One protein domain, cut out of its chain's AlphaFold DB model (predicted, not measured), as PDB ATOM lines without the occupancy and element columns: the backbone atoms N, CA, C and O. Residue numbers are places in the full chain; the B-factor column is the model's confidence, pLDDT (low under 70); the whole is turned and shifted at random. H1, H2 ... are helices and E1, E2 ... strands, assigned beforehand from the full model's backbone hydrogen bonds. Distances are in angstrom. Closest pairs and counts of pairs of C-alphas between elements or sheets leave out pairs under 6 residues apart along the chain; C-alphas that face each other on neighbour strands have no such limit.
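What this domain is: This is residues 439 to 506 and 520 to 544 of the 1151 residues of an uncharacterized protein of Aphis glycines (UniProt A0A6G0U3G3). A small head holds a three-stranded sheet with H2 and residues 474 to 483 of H1 over one face, and residues 439 to 469 of H1 stick out from it as one long arm. The 93 printed residues include two named helices and three named strands, along the chain H1, E1, H2, E2, E3. The sheet's order is E1, E3, E2, antiparallel throughout; the class is mixed, helices and strands. The whole is extended, with a radius of gyration of the C-alphas of 20.7 A and spans of 70 by 26 by 21 A, the arm making the length.

Where its parts are: E3, residues 537 to 544, measures 20.9 A and ends at C-alpha 544 (303.872, 111.244, 297.551). E2, residues 527 to 534, measures 18.9 A; E1 is residues 490 to 492. E2 bends by 64 degrees at residue 531, E3 by 55 degrees at residue 540. H1, residues 439 to 484, measures 66.8 A from C-alpha 439 (273.599, 151.442, 265.299). H2 is residues 493 to 500.

How they stand to each other: E2 and E3 form a hairpin, with N 530 and O 541 3.1 A apart. Inner strand E3 also pairs with E1, N 491 and O 542 being 3.0 A apart. H1 on one face makes two layers, helix over sheet; its closest C-alphas to E3 are Leu 478 and Trp 544, 5.7 A. H2 is on the same face. H1 touches H2 with residues 470 to 477 alone, closest C-alphas Thr 474 and Ile 496, 6.8 A, only just about perpendicular at 70.3 degrees. In H1 and H2 every O i to N i+4 pair is within hydrogen-bond range.

The domain as a whole: Without the free stretch, the body spans 31 by 26 by 26 A. Residues 507 to 519 are not printed; C-alphas 506 and 520 are 18.4 A apart across the cut. The links printed whole are tight. Mean pLDDT of the printed part is 79.2; ten residues are under 70, among them 439 to 441.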
ATOM      1  N   LEU A 439     272.417 152.274 265.544       69.69
ATOM      2  CA  LEU A 439     273.599 151.442 265.299       69.69
ATOM      3  C   LEU A 439     274.812 151.908 266.118       69.69
ATOM      4  O   LEU A 439     275.555 151.072 266.626       69.69
ATOM      5  N   GLY A 440     274.985 153.218 266.321       69.75
ATOM      6  CA  GLY A 440     276.004 153.783 267.208       69.75
ATOM      7  C   GLY A 440     275.784 153.421 268.680       69.75
ATOM      8  O   GLY A 440     276.730 153.022 269.358       69.75
ATOM      9  N   ILE A 441     274.540 153.480 269.167       69.81
ATOM     10  CA  ILE A 441     274.162 153.053 270.526       69.81
ATOM     11  C   ILE A 441     274.427 151.552 270.707       69.81
ATOM     12  O   ILE A 441     275.041 151.149 271.695       69.81
ATOM     13  N   VAL A 442     274.020 150.726 269.738       74.75
ATOM     14  CA  VAL A 442     274.261 149.275 269.744       74.75
ATOM     15  C   VAL A 442     275.761 148.968 269.716       74.75
ATOM     16  O   VAL A 442     276.222 148.167 270.524       74.75
ATOM     17  N   ALA A 443     276.547 149.642 268.873       72.06
ATOM     18  CA  ALA A 443     277.996 149.461 268.807       72.06
ATOM     19  C   ALA A 443     278.703 149.862 270.115       72.06
ATOM     20  O   ALA A 443     279.532 149.105 270.618       72.06
ATOM     21  N   LEU A 444     278.354 151.011 270.709       70.88
ATOM     22  CA  LEU A 444     278.902 151.443 272.002       70.88
ATOM     23  C   LEU A 444     278.505 150.493 273.141       70.88
ATOM     24  O   LEU A 444     279.336 150.186 273.995       70.88
ATOM     25  N   SER A 445     277.270 149.982 273.124       72.75
ATOM     26  CA  SER A 445     276.802 148.968 274.073       72.75
ATOM     27  C   SER A 445     277.599 147.666 273.932       72.75
ATOM     28  O   SER A 445     278.147 147.184 274.919       72.75
ATOM     29  N   ILE A 446     277.776 147.153 272.706       76.94
ATOM     30  CA  ILE A 446     278.594 145.963 272.413       76.94
ATOM     31  C   ILE A 446     280.046 146.157 272.869       76.94
ATOM     32  O   ILE A 446     280.609 145.253 273.480       76.94
ATOM     33  N   VAL A 447     280.650 147.327 272.635       76.12
ATOM     34  CA  VAL A 447     282.018 147.632 273.093       76.12
ATOM     35  C   VAL A 447     282.100 147.685 274.624       76.12
ATOM     36  O   VAL A 447     283.035 147.129 275.199       76.12
ATOM     37  N   GLY A 448     281.119 148.286 275.304       70.25
ATOM     38  CA  GLY A 448     281.047 148.286 276.769       70.25
ATOM     39  C   GLY A 448     280.897 146.877 277.353       70.25
ATOM     40  O   GLY A 448     281.641 146.496 278.257       70.25
ATOM     41  N   LEU A 449     279.990 146.075 276.788       76.62
ATOM     42  CA  LEU A 449     279.761 144.680 277.175       76.62
ATOM     43  C   LEU A 449     281.008 143.821 276.911       76.62
ATOM     44  O   LEU A 449     281.398 143.028 277.765       76.62
ATOM     45  N   TYR A 450     281.693 144.048 275.785       79.94
ATOM     46  CA  TYR A 450     282.982 143.435 275.476       79.94
ATOM     47  C   TYR A 450     284.017 143.756 276.557       79.94
ATOM     48  O   TYR A 450     284.562 142.824 277.134       79.94
ATOM     49  N   PHE A 451     284.235 145.025 276.930       72.06
ATOM     50  CA  PHE A 451     285.181 145.376 278.002       72.06
ATOM     51  C   PHE A 451     284.827 144.764 279.369       72.06
ATOM     52  O   PHE A 451     285.732 144.362 280.103       72.06
ATOM     53  N   VAL A 452     283.539 144.633 279.706       74.19
ATOM     54  CA  VAL A 452     283.103 143.921 280.923       74.19
ATOM     55  C   VAL A 452     283.432 142.426 280.837       74.19
ATOM     56  O   VAL A 452     283.975 141.866 281.791       74.19
ATOM     57  N   ILE A 453     283.195 141.787 279.687       75.94
ATOM     58  CA  ILE A 453     283.578 140.388 279.441       75.94
ATOM     59  C   ILE A 453     285.106 140.221 279.498       75.94
ATOM     60  O   ILE A 453     285.565 139.307 280.178       75.94
ATOM     61  N   CYS A 454     285.894 141.122 278.895       72.69
ATOM     62  CA  CYS A 454     287.362 141.143 278.983       72.69
ATOM     63  C   CYS A 454     287.841 141.155 280.440       72.69
ATOM     64  O   CYS A 454     288.766 140.430 280.810       72.69
ATOM     65  N   TYR A 455     287.230 141.999 281.276       77.00
ATOM     66  CA  TYR A 455     287.592 142.141 282.684       77.00
ATOM     67  C   TYR A 455     287.287 140.860 283.478       77.00
ATOM     68  O   TYR A 455     288.143 140.368 284.218       77.00
ATOM     69  N   ILE A 456     286.103 140.276 283.269       75.12
ATOM     70  CA  ILE A 456     285.683 139.024 283.913       75.12
ATOM     71  C   ILE A 456     286.557 137.847 283.448       75.12
ATOM     72  O   ILE A 456     287.033 137.077 284.285       75.12
ATOM     73  N   SER A 457     286.831 137.721 282.144       72.62
ATOM     74  CA  SER A 457     287.669 136.646 281.602       72.62
ATOM     75  C   SER A 457     289.113 136.755 282.094       72.62
ATOM     76  O   SER A 457     289.671 135.759 282.539       72.62
ATOM     77  N   THR A 458     289.688 137.963 282.126       73.19
ATOM     78  CA  THR A 458     291.044 138.194 282.661       73.19
ATOM     79  C   THR A 458     291.130 137.828 284.147       73.19
ATOM     80  O   THR A 458     292.093 137.187 284.572       73.19
ATOM     81  N   LYS A 459     290.109 138.164 284.954       76.69
ATOM     82  CA  LYS A 459     290.063 137.770 286.375       76.69
ATOM     83  C   LYS A 459     289.925 136.248 286.550       76.69
ATOM     84  O   LYS A 459     290.518 135.697 287.474       76.69
ATOM     85  N   SER A 460     289.216 135.568 285.644       74.44
ATOM     86  CA  SER A 460     289.090 134.100 285.611       74.44
ATOM     87  C   SER A 460     290.383 133.389 285.180       74.44
ATOM     88  O   SER A 460     290.771 132.391 285.787       74.44
ATOM     89  N   GLU A 461     291.111 133.913 284.187       73.88
ATOM     90  CA  GLU A 461     292.414 133.360 283.784       73.88
ATOM     91  C   GLU A 461     293.459 133.477 284.898       73.88
ATOM     92  O   GLU A 461     294.175 132.511 285.160       73.88
ATOM     93  N   ASN A 462     293.514 134.616 285.598       76.31
ATOM     94  CA  ASN A 462     294.412 134.797 286.742       76.31
ATOM     95  C   ASN A 462     294.087 133.815 287.882       76.31
ATOM     96  O   ASN A 462     294.993 133.181 288.415       76.31
ATOM     97  N   TYR A 463     292.801 133.616 288.197       80.88
ATOM     98  CA  TYR A 463     292.345 132.640 289.198       80.88
ATOM     99  C   TYR A 463     292.822 131.210 288.872       80.88
ATOM    100  O   TYR A 463     293.374 130.526 289.734       80.88
ATOM    101  N   LYS A 464     292.711 130.785 287.605       82.31
ATOM    102  CA  LYS A 464     293.229 129.483 287.142       82.31
ATOM    103  C   LYS A 464     294.759 129.398 287.182       82.31
ATOM    104  O   LYS A 464     295.300 128.338 287.488       82.31
ATOM    105  N   GLN A 465     295.469 130.491 286.889       81.62
ATOM    106  CA  GLN A 465     296.933 130.539 287.001       81.62
ATOM    107  C   GLN A 465     297.397 130.380 288.460       81.62
ATOM    108  O   GLN A 465     298.353 129.643 288.701       81.62
ATOM    109  N   GLU A 466     296.703 130.983 289.431       85.25
ATOM    110  CA  GLU A 466     297.020 130.823 290.860       85.25
ATOM    111  C   GLU A 466     296.770 129.394 291.375       85.25
ATOM    112  O   GLU A 466     297.617 128.864 292.097       85.25
ATOM    113  N   ILE A 467     295.675 128.737 290.960       87.38
ATOM    114  CA  ILE A 467     295.419 127.312 291.261       87.38
ATOM    115  C   ILE A 467     296.562 126.442 290.729       87.38
ATOM    116  O   ILE A 467     297.185 125.706 291.494       87.38
ATOM    117  N   ASN A 468     296.888 126.569 289.440       85.81
ATOM    118  CA  ASN A 468     297.940 125.768 288.810       85.81
ATOM    119  C   ASN A 468     299.307 125.986 289.480       85.81
ATOM    120  O   ASN A 468     300.053 125.032 289.684       85.81
ATOM    121  N   GLN A 469     299.628 127.224 289.872       88.88
ATOM    122  CA  GLN A 469     300.868 127.534 290.583       88.88
ATOM    123  C   GLN A 469     300.907 126.908 291.988       88.88
ATOM    124  O   GLN A 469     301.962 126.439 292.416       88.88
ATOM    125  N   LEU A 470     299.781 126.871 292.711       89.31
ATOM    126  CA  LEU A 470     299.690 126.187 294.004       89.31
ATOM    127  C   LEU A 470     299.828 124.665 293.857       89.31
ATOM    128  O   LEU A 470     300.576 124.065 294.626       89.31
ATOM    129  N   VAL A 471     299.205 124.060 292.839       88.94
ATOM    130  CA  VAL A 471     299.376 122.634 292.500       88.94
ATOM    131  C   VAL A 471     300.845 122.306 292.199       88.94
ATOM    132  O   VAL A 471     301.394 121.380 292.798       88.94
ATOM    133  N   GLU A 472     301.517 123.080 291.335       87.12
ATOM    134  CA  GLU A 472     302.944 122.871 291.034       87.12
ATOM    135  C   GLU A 472     303.819 122.962 292.297       87.12
ATOM    136  O   GLU A 472     304.674 122.100 292.515       87.12
ATOM    137  N   ASN A 473     303.586 123.963 293.153       89.25
ATOM    138  CA  ASN A 473     304.358 124.146 294.384       89.25
ATOM    139  C   ASN A 473     304.114 123.019 295.411       89.25
ATOM    140  O   ASN A 473     305.069 122.556 296.034       89.25
ATOM    141  N   THR A 474     302.869 122.549 295.574       88.69
ATOM    142  CA  THR A 474     302.534 121.388 296.425       88.69
ATOM    143  C   THR A 474     303.278 120.140 295.958       88.69
ATOM    144  O   THR A 474     303.893 119.444 296.765       88.69
ATOM    145  N   ILE A 475     303.282 119.885 294.648       86.88
ATOM    146  CA  ILE A 475     303.986 118.749 294.046       86.88
ATOM    147  C   ILE A 475     305.507 118.857 294.249       86.88
ATOM    148  O   ILE A 475     306.159 117.838 294.474       86.88
ATOM    149  N   GLU A 476     306.093 120.059 294.186       86.50
ATOM    150  CA  GLU A 476     307.521 120.250 294.485       86.50
ATOM    151  C   GLU A 476     307.845 119.980 295.969       86.50
ATOM    152  O   GLU A 476     308.810 119.262 296.235       86.50
ATOM    153  N   LEU A 477     307.015 120.431 296.921       88.00
ATOM    154  CA  LEU A 477     307.203 120.139 298.355       88.00
ATOM    155  C   LEU A 477     307.069 118.647 298.689       88.00
ATOM    156  O   LEU A 477     307.909 118.098 299.400       88.00
ATOM    157  N   LEU A 478     306.040 117.976 298.163       87.19
ATOM    158  CA  LEU A 478     305.812 116.546 298.398       87.19
ATOM    159  C   LEU A 478     306.962 115.687 297.841       87.19
ATOM    160  O   LEU A 478     307.390 114.725 298.483       87.19
ATOM    161  N   LYS A 479     307.531 116.076 296.691       84.00
ATOM    162  CA  LYS A 479     308.743 115.453 296.133       84.00
ATOM    163  C   LYS A 479     309.985 115.714 296.983       84.00
ATOM    164  O   LYS A 479     310.784 114.798 297.154       84.00
ATOM    165  N   GLU A 480     310.164 116.931 297.494       84.94
ATOM    166  CA  GLU A 480     311.305 117.286 298.349       84.94
ATOM    167  C   GLU A 480     311.266 116.516 299.681       84.94
ATOM    168  O   GLU A 480     312.273 115.930 300.081       84.94
ATOM    169  N   GLN A 481     310.091 116.395 300.308       83.88
ATOM    170  CA  GLN A 481     309.888 115.560 301.497       83.88
ATOM    171  C   GLN A 481     310.214 114.086 301.222       83.88
ATOM    172  O   GLN A 481     311.030 113.505 301.931       83.88
ATOM    173  N   ALA A 482     309.654 113.488 300.165       80.75
ATOM    174  CA  ALA A 482     309.890 112.078 299.835       80.75
ATOM    175  C   ALA A 482     311.349 111.762 299.435       80.75
ATOM    176  O   ALA A 482     311.782 110.614 299.532       80.75
ATOM    177  N   GLN A 483     312.121 112.764 298.997       76.88
ATOM    178  CA  GLN A 483     313.564 112.636 298.752       76.88
ATOM    179  C   GLN A 483     314.392 112.764 300.040       76.88
ATOM    180  O   GLN A 483     315.361 112.027 300.209       76.88
ATOM    181  N   ASN A 484     314.012 113.669 300.947       78.50
ATOM    182  CA  ASN A 484     314.732 113.918 302.200       78.50
ATOM    183  C   ASN A 484     314.399 112.897 303.306       78.50
ATOM    184  O   ASN A 484     315.255 112.578 304.130       78.50
ATOM    185  N   LYS A 485     313.163 112.383 303.328       78.81
ATOM    186  CA  LYS A 485     312.638 111.418 304.302       78.81
ATOM    187  C   LYS A 485     311.775 110.345 303.607       78.81
ATOM    188  O   LYS A 485     310.550 110.440 303.633       78.81
ATOM    189  N   PRO A 486     312.359 109.275 303.036       71.19
ATOM    190  CA  PRO A 486     311.581 108.253 302.324       71.19
ATOM    191  C   PRO A 486     310.527 107.558 303.208       71.19
ATOM    192  O   PRO A 486     309.423 107.279 302.739       71.19
ATOM    193  N   ASN A 487     310.816 107.341 304.495       69.25
ATOM    194  CA  ASN A 487     309.880 106.704 305.433       69.25
ATOM    195  C   ASN A 487     308.704 107.627 305.825       69.25
ATOM    196  O   ASN A 487     307.614 107.140 306.106       69.25
ATOM    197  N   GLU A 488     308.905 108.948 305.783       77.25
ATOM    198  CA  GLU A 488     307.894 109.981 306.057       77.25
ATOM    199  C   GLU A 488     307.542 110.732 304.760       77.25
ATOM    200  O   GLU A 488     307.528 111.963 304.715       77.25
ATOM    201  N   SER A 489     307.272 109.995 303.674       78.69
ATOM    202  CA  SER A 489     306.918 110.553 302.352       78.69
ATOM    203  C   SER A 489     305.529 111.227 302.306       78.69
ATOM    204  O   SER A 489     304.881 111.237 301.261       78.69
ATOM    205  N   TYR A 490     305.045 111.758 303.430       84.88
ATOM    206  CA  TYR A 490     303.749 112.410 303.592       84.88
ATOM    207  C   TYR A 490     303.872 113.743 304.341       84.88
ATOM    208  O   TYR A 490     304.832 113.979 305.074       84.88
ATOM    209  N   LEU A 491     302.889 114.622 304.145       87.75
ATOM    210  CA  LEU A 491     302.757 115.906 304.838       87.75
ATOM    211  C   LEU A 491     301.278 116.192 305.145       87.75
ATOM    212  O   LEU A 491     300.448 116.024 304.248       87.75
ATOM    213  N   PRO A 492     300.931 116.693 306.346       88.06
ATOM    214  CA  PRO A 492     299.590 117.198 306.637       88.06
ATOM    215  C   PRO A 492     299.168 118.302 305.671       88.06
ATOM    216  O   PRO A 492     299.918 119.259 305.450       88.06
ATOM    217  N   ILE A 493     297.942 118.215 305.149       86.81
ATOM    218  CA  ILE A 493     297.381 119.196 304.198       86.81
ATOM    219  C   ILE A 493     297.430 120.612 304.799       86.81
ATOM    220  O   ILE A 493     297.763 121.583 304.115       86.81
ATOM    221  N   ILE A 494     297.193 120.714 306.112       83.06
ATOM    222  CA  ILE A 494     297.304 121.944 306.907       83.06
ATOM    223  C   ILE A 494     298.716 122.543 306.818       83.06
ATOM    224  O   ILE A 494     298.846 123.738 306.568       83.06
ATOM    225  N   HIS A 495     299.775 121.740 306.966       83.75
ATOM    226  CA  HIS A 495     301.162 122.220 306.913       83.75
ATOM    227  C   HIS A 495     301.581 122.654 305.502       83.75
ATOM    228  O   HIS A 495     302.278 123.658 305.355       83.75
ATOM    229  N   ILE A 496     301.110 121.963 304.457       85.75
ATOM    230  CA  ILE A 496     301.366 122.347 303.059       85.75
ATOM    231  C   ILE A 496     300.694 123.692 302.751       85.75
ATOM    232  O   ILE A 496     301.358 124.617 302.277       85.75
ATOM    233  N   ARG A 497     299.405 123.835 303.093       86.56
ATOM    234  CA  ARG A 497     298.660 125.102 303.003       86.56
ATOM    235  C   ARG A 497     299.401 126.224 303.720       86.56
ATOM    236  O   ARG A 497     299.563 127.313 303.175       86.56
ATOM    237  N   ASP A 498     299.838 125.954 304.946       80.56
ATOM    238  CA  ASP A 498     300.435 126.949 305.824       80.56
ATOM    239  C   ASP A 498     301.830 127.406 305.378       80.56
ATOM    240  O   ASP A 498     302.188 128.556 305.648       80.56
ATOM    241  N   HIS A 499     302.577 126.541 304.683       82.00
ATOM    242  CA  HIS A 499     303.874 126.843 304.073       82.00
ATOM    243  C   HIS A 499     303.744 127.553 302.711       82.00
ATOM    244  O   HIS A 499     304.563 128.411 302.384       82.00
ATOM    245  N   LEU A 500     302.731 127.208 301.905       84.56
ATOM    246  CA  LEU A 500     302.542 127.771 300.561       84.56
ATOM    247  C   LEU A 500     301.755 129.082 300.528       84.56
ATOM    248  O   LEU A 500     302.035 129.926 299.676       84.56
ATOM    249  N   ILE A 501     300.770 129.250 301.411       84.25
ATOM    250  CA  ILE A 501     299.906 130.432 301.435       84.25
ATOM    251  C   ILE A 501     300.297 131.312 302.632       84.25
ATOM    252  O   ILE A 501     300.060 130.921 303.788       84.25
ATOM    253  N   PRO A 502     300.880 132.508 302.389       72.25
ATOM    254  CA  PRO A 502     301.233 133.428 303.459       72.25
ATOM    255  C   PRO A 502     299.972 133.831 304.219       72.25
ATOM    256  O   PRO A 502     298.870 133.867 303.673       72.25
ATOM    257  N   PHE A 503     300.131 134.090 305.513       62.09
ATOM    258  CA  PHE A 503     299.012 134.168 306.445       62.09
ATOM    259  C   PHE A 503     297.917 135.161 306.016       62.09
ATOM    260  O   PHE A 503     296.742 134.797 305.948       62.09
ATOM    261  N   ASN A 504     298.325 136.362 305.608       61.62
ATOM    262  CA  ASN A 504     297.468 137.420 305.072       61.62
ATOM    263  C   ASN A 504     296.726 137.095 303.758       61.62
ATOM    264  O   ASN A 504     295.884 137.886 303.339       61.62
ATOM    265  N   GLU A 505     296.983 135.960 303.107       74.25
ATOM    266  CA  GLU A 505     296.265 135.522 301.904       74.25
ATOM    267  C   GLU A 505     295.317 134.339 302.161       74.25
ATOM    268  O   GLU A 505     294.479 134.044 301.309       74.25
ATOM    269  N   ARG A 506     295.372 133.680 303.328       70.19
ATOM    270  CA  ARG A 506     294.673 132.400 303.569       70.19
ATOM    271  C   ARG A 506     293.149 132.474 303.455       70.19
ATOM    272  O   ARG A 506     292.560 131.579 302.860       70.19
ATOM    273  N   PHE A 520     293.696 117.478 293.950       86.12
ATOM    274  CA  PHE A 520     294.548 116.383 294.441       86.12
ATOM    275  C   PHE A 520     293.766 115.141 294.879       86.12
ATOM    276  O   PHE A 520     294.298 114.040 294.793       86.12
ATOM    277  N   THR A 521     292.520 115.298 295.332       80.19
ATOM    278  CA  THR A 521     291.693 114.179 295.812       80.19
ATOM    279  C   THR A 521     290.974 113.451 294.670       80.19
ATOM    280  O   THR A 521     290.756 112.247 294.759       80.19
ATOM    281  N   GLU A 522     290.623 114.157 293.589       77.00
ATOM    282  CA  GLU A 522     289.823 113.615 292.479       77.00
ATOM    283  C   GLU A 522     290.626 113.287 291.208       77.00
ATOM    284  O   GLU A 522     290.166 112.475 290.406       77.00
ATOM    285  N   SER A 523     291.782 113.929 290.967       67.88
ATOM    286  CA  SER A 523     292.389 113.947 289.619       67.88
ATOM    287  C   SER A 523     293.909 113.768 289.522       67.88
ATOM    288  O   SER A 523     294.420 113.547 288.421       67.88
ATOM    289  N   GLU A 524     294.646 113.833 290.632       72.00
ATOM    290  CA  GLU A 524     296.094 113.595 290.651       72.00
ATOM    291  C   GLU A 524     296.383 112.145 291.094       72.00
ATOM    292  O   GLU A 524     295.667 111.588 291.920       72.00
ATOM    293  N   SER A 525     297.384 111.493 290.492       69.25
ATOM    294  CA  SER A 525     297.667 110.053 290.692       69.25
ATOM    295  C   SER A 525     299.083 109.757 291.206       69.25
ATOM    296  O   SER A 525     299.447 108.599 291.415       69.25
ATOM    297  N   SER A 526     299.871 110.805 291.441       73.94
ATOM    298  CA  SER A 526     301.183 110.780 292.093       73.94
ATOM    299  C   SER A 526     301.097 111.140 293.585       73.94
ATOM    300  O   SER A 526     302.101 111.102 294.294       73.94
ATOM    301  N   VAL A 527     299.920 111.531 294.068       82.31
ATOM    302  CA  VAL A 527     299.629 111.932 295.445       82.31
ATOM    303  C   VAL A 527     298.436 111.122 295.942       82.31
ATOM    304  O   VAL A 527     297.454 110.950 295.228       82.31
ATOM    305  N   ARG A 528     298.516 110.623 297.176       83.00
ATOM    306  CA  ARG A 528     297.415 109.930 297.852       83.00
ATOM    307  C   ARG A 528     296.980 110.721 299.080       83.00
ATOM    308  O   ARG A 528     297.809 110.989 299.947       83.00
ATOM    309  N   SER A 529     295.689 111.035 299.165       84.88
ATOM    310  CA  SER A 529     295.039 111.454 300.413       84.88
ATOM    311  C   SER A 529     294.832 110.242 301.325       84.88
ATOM    312  O   SER A 529     294.335 109.200 300.891       84.88
ATOM    313  N   GLU A 530     295.222 110.375 302.586       84.44
ATOM    314  CA  GLU A 530     295.058 109.370 303.639       84.44
ATOM    315  C   GLU A 530     294.984 110.068 305.009       84.44
ATOM    316  O   GLU A 530     295.337 111.242 305.128       84.44
ATOM    317  N   VAL A 531     294.518 109.361 306.041       86.00
ATOM    318  CA  VAL A 531     294.540 109.849 307.430       86.00
ATOM    319  C   VAL A 531     295.690 109.168 308.162       86.00
ATOM    320  O   VAL A 531     295.897 107.964 308.004       86.00
ATOM    321  N   GLN A 532     296.455 109.941 308.928       81.38
ATOM    322  CA  GLN A 532     297.634 109.476 309.648       81.38
ATOM    323  C   GLN A 532     297.684 110.139 311.028       81.38
ATOM    324  O   GLN A 532     297.710 111.367 311.126       81.38
ATOM    325  N   GLU A 533     297.744 109.321 312.079       81.88
ATOM    326  CA  GLU A 533     297.998 109.768 313.449       81.88
ATOM    327  C   GLU A 533     299.398 110.406 313.547       81.88
ATOM    328  O   GLU A 533     300.398 109.806 313.135       81.88
ATOM    329  N   ILE A 534     299.472 111.633 314.069       76.69
ATOM    330  CA  ILE A 534     300.715 112.369 314.339       76.69
ATOM    331  C   ILE A 534     300.585 112.992 315.729       76.69
ATOM    332  O   ILE A 534     299.611 113.681 316.011       76.69
ATOM    333  N   ASP A 535     301.557 112.726 316.604       71.62
ATOM    334  CA  ASP A 535     301.601 113.200 317.998       71.62
ATOM    335  C   ASP A 535     300.335 112.896 318.846       71.62
ATOM    336  O   ASP A 535     300.138 113.484 319.909       71.62
ATOM    337  N   GLY A 536     299.511 111.928 318.414       65.38
ATOM    338  CA  GLY A 536     298.270 111.500 319.076       65.38
ATOM    339  C   GLY A 536     296.976 112.109 318.514       65.38
ATOM    340  O   GLY A 536     295.911 111.884 319.087       65.38
ATOM    341  N   GLU A 537     297.044 112.866 317.413       66.38
ATOM    342  CA  GLU A 537     295.875 113.397 316.695       66.38
ATOM    343  C   GLU A 537     295.839 112.888 315.238       66.38
ATOM    344  O   GLU A 537     296.872 112.775 314.574       66.38
ATOM    345  N   ASP A 538     294.642 112.584 314.725       76.75
ATOM    346  CA  ASP A 538     294.424 112.156 313.337       76.75
ATOM    347  C   ASP A 538     294.453 113.351 312.370       76.75
ATOM    348  O   ASP A 538     293.596 114.236 312.430       76.75
ATOM    349  N   PHE A 539     295.391 113.350 311.417       81.56
ATOM    350  CA  PHE A 539     295.475 114.375 310.371       81.56
ATOM    351  C   PHE A 539     295.233 113.805 308.974       81.56
ATOM    352  O   PHE A 539     295.766 112.756 308.612       81.56
ATOM    353  N   GLU A 540     294.519 114.560 308.134       85.06
ATOM    354  CA  GLU A 540     294.561 114.357 306.684       85.06
ATOM    355  C   GLU A 540     295.951 114.738 306.149       85.06
ATOM    356  O   GLU A 540     296.418 115.879 306.294       85.06
ATOM    357  N   VAL A 541     296.614 113.779 305.502       88.06
ATOM    358  CA  VAL A 541     297.944 113.935 304.912       88.06
ATOM    359  C   VAL A 541     297.930 113.598 303.421       88.06
ATOM    360  O   VAL A 541     297.168 112.756 302.946       88.06
ATOM    361  N   TRP A 542     298.820 114.247 302.675       90.31
ATOM    362  CA  TRP A 542     299.143 113.885 301.299       90.31
ATOM    363  C   TRP A 542     300.459 113.114 301.270       90.31
ATOM    364  O   TRP A 542     301.507 113.667 301.610       90.31
ATOM    365  N   ARG A 543     300.410 111.846 300.847       86.81
ATOM    366  CA  ARG A 543     301.586 110.999 300.606       86.81
ATOM    367  C   ARG A 543     302.017 111.090 299.146       86.81
ATOM    368  O   ARG A 543     301.199 110.895 298.249       86.81
ATOM    369  N   TRP A 544     303.303 111.332 298.895       86.12
ATOM    370  CA  TRP A 544     303.872 111.244 297.551       86.12
ATOM    371  C   TRP A 544     304.041 109.778 297.131       86.12
ATOM    372  O   TRP A 544     304.797 109.017 297.738       86.12
TER     373      TRP A 544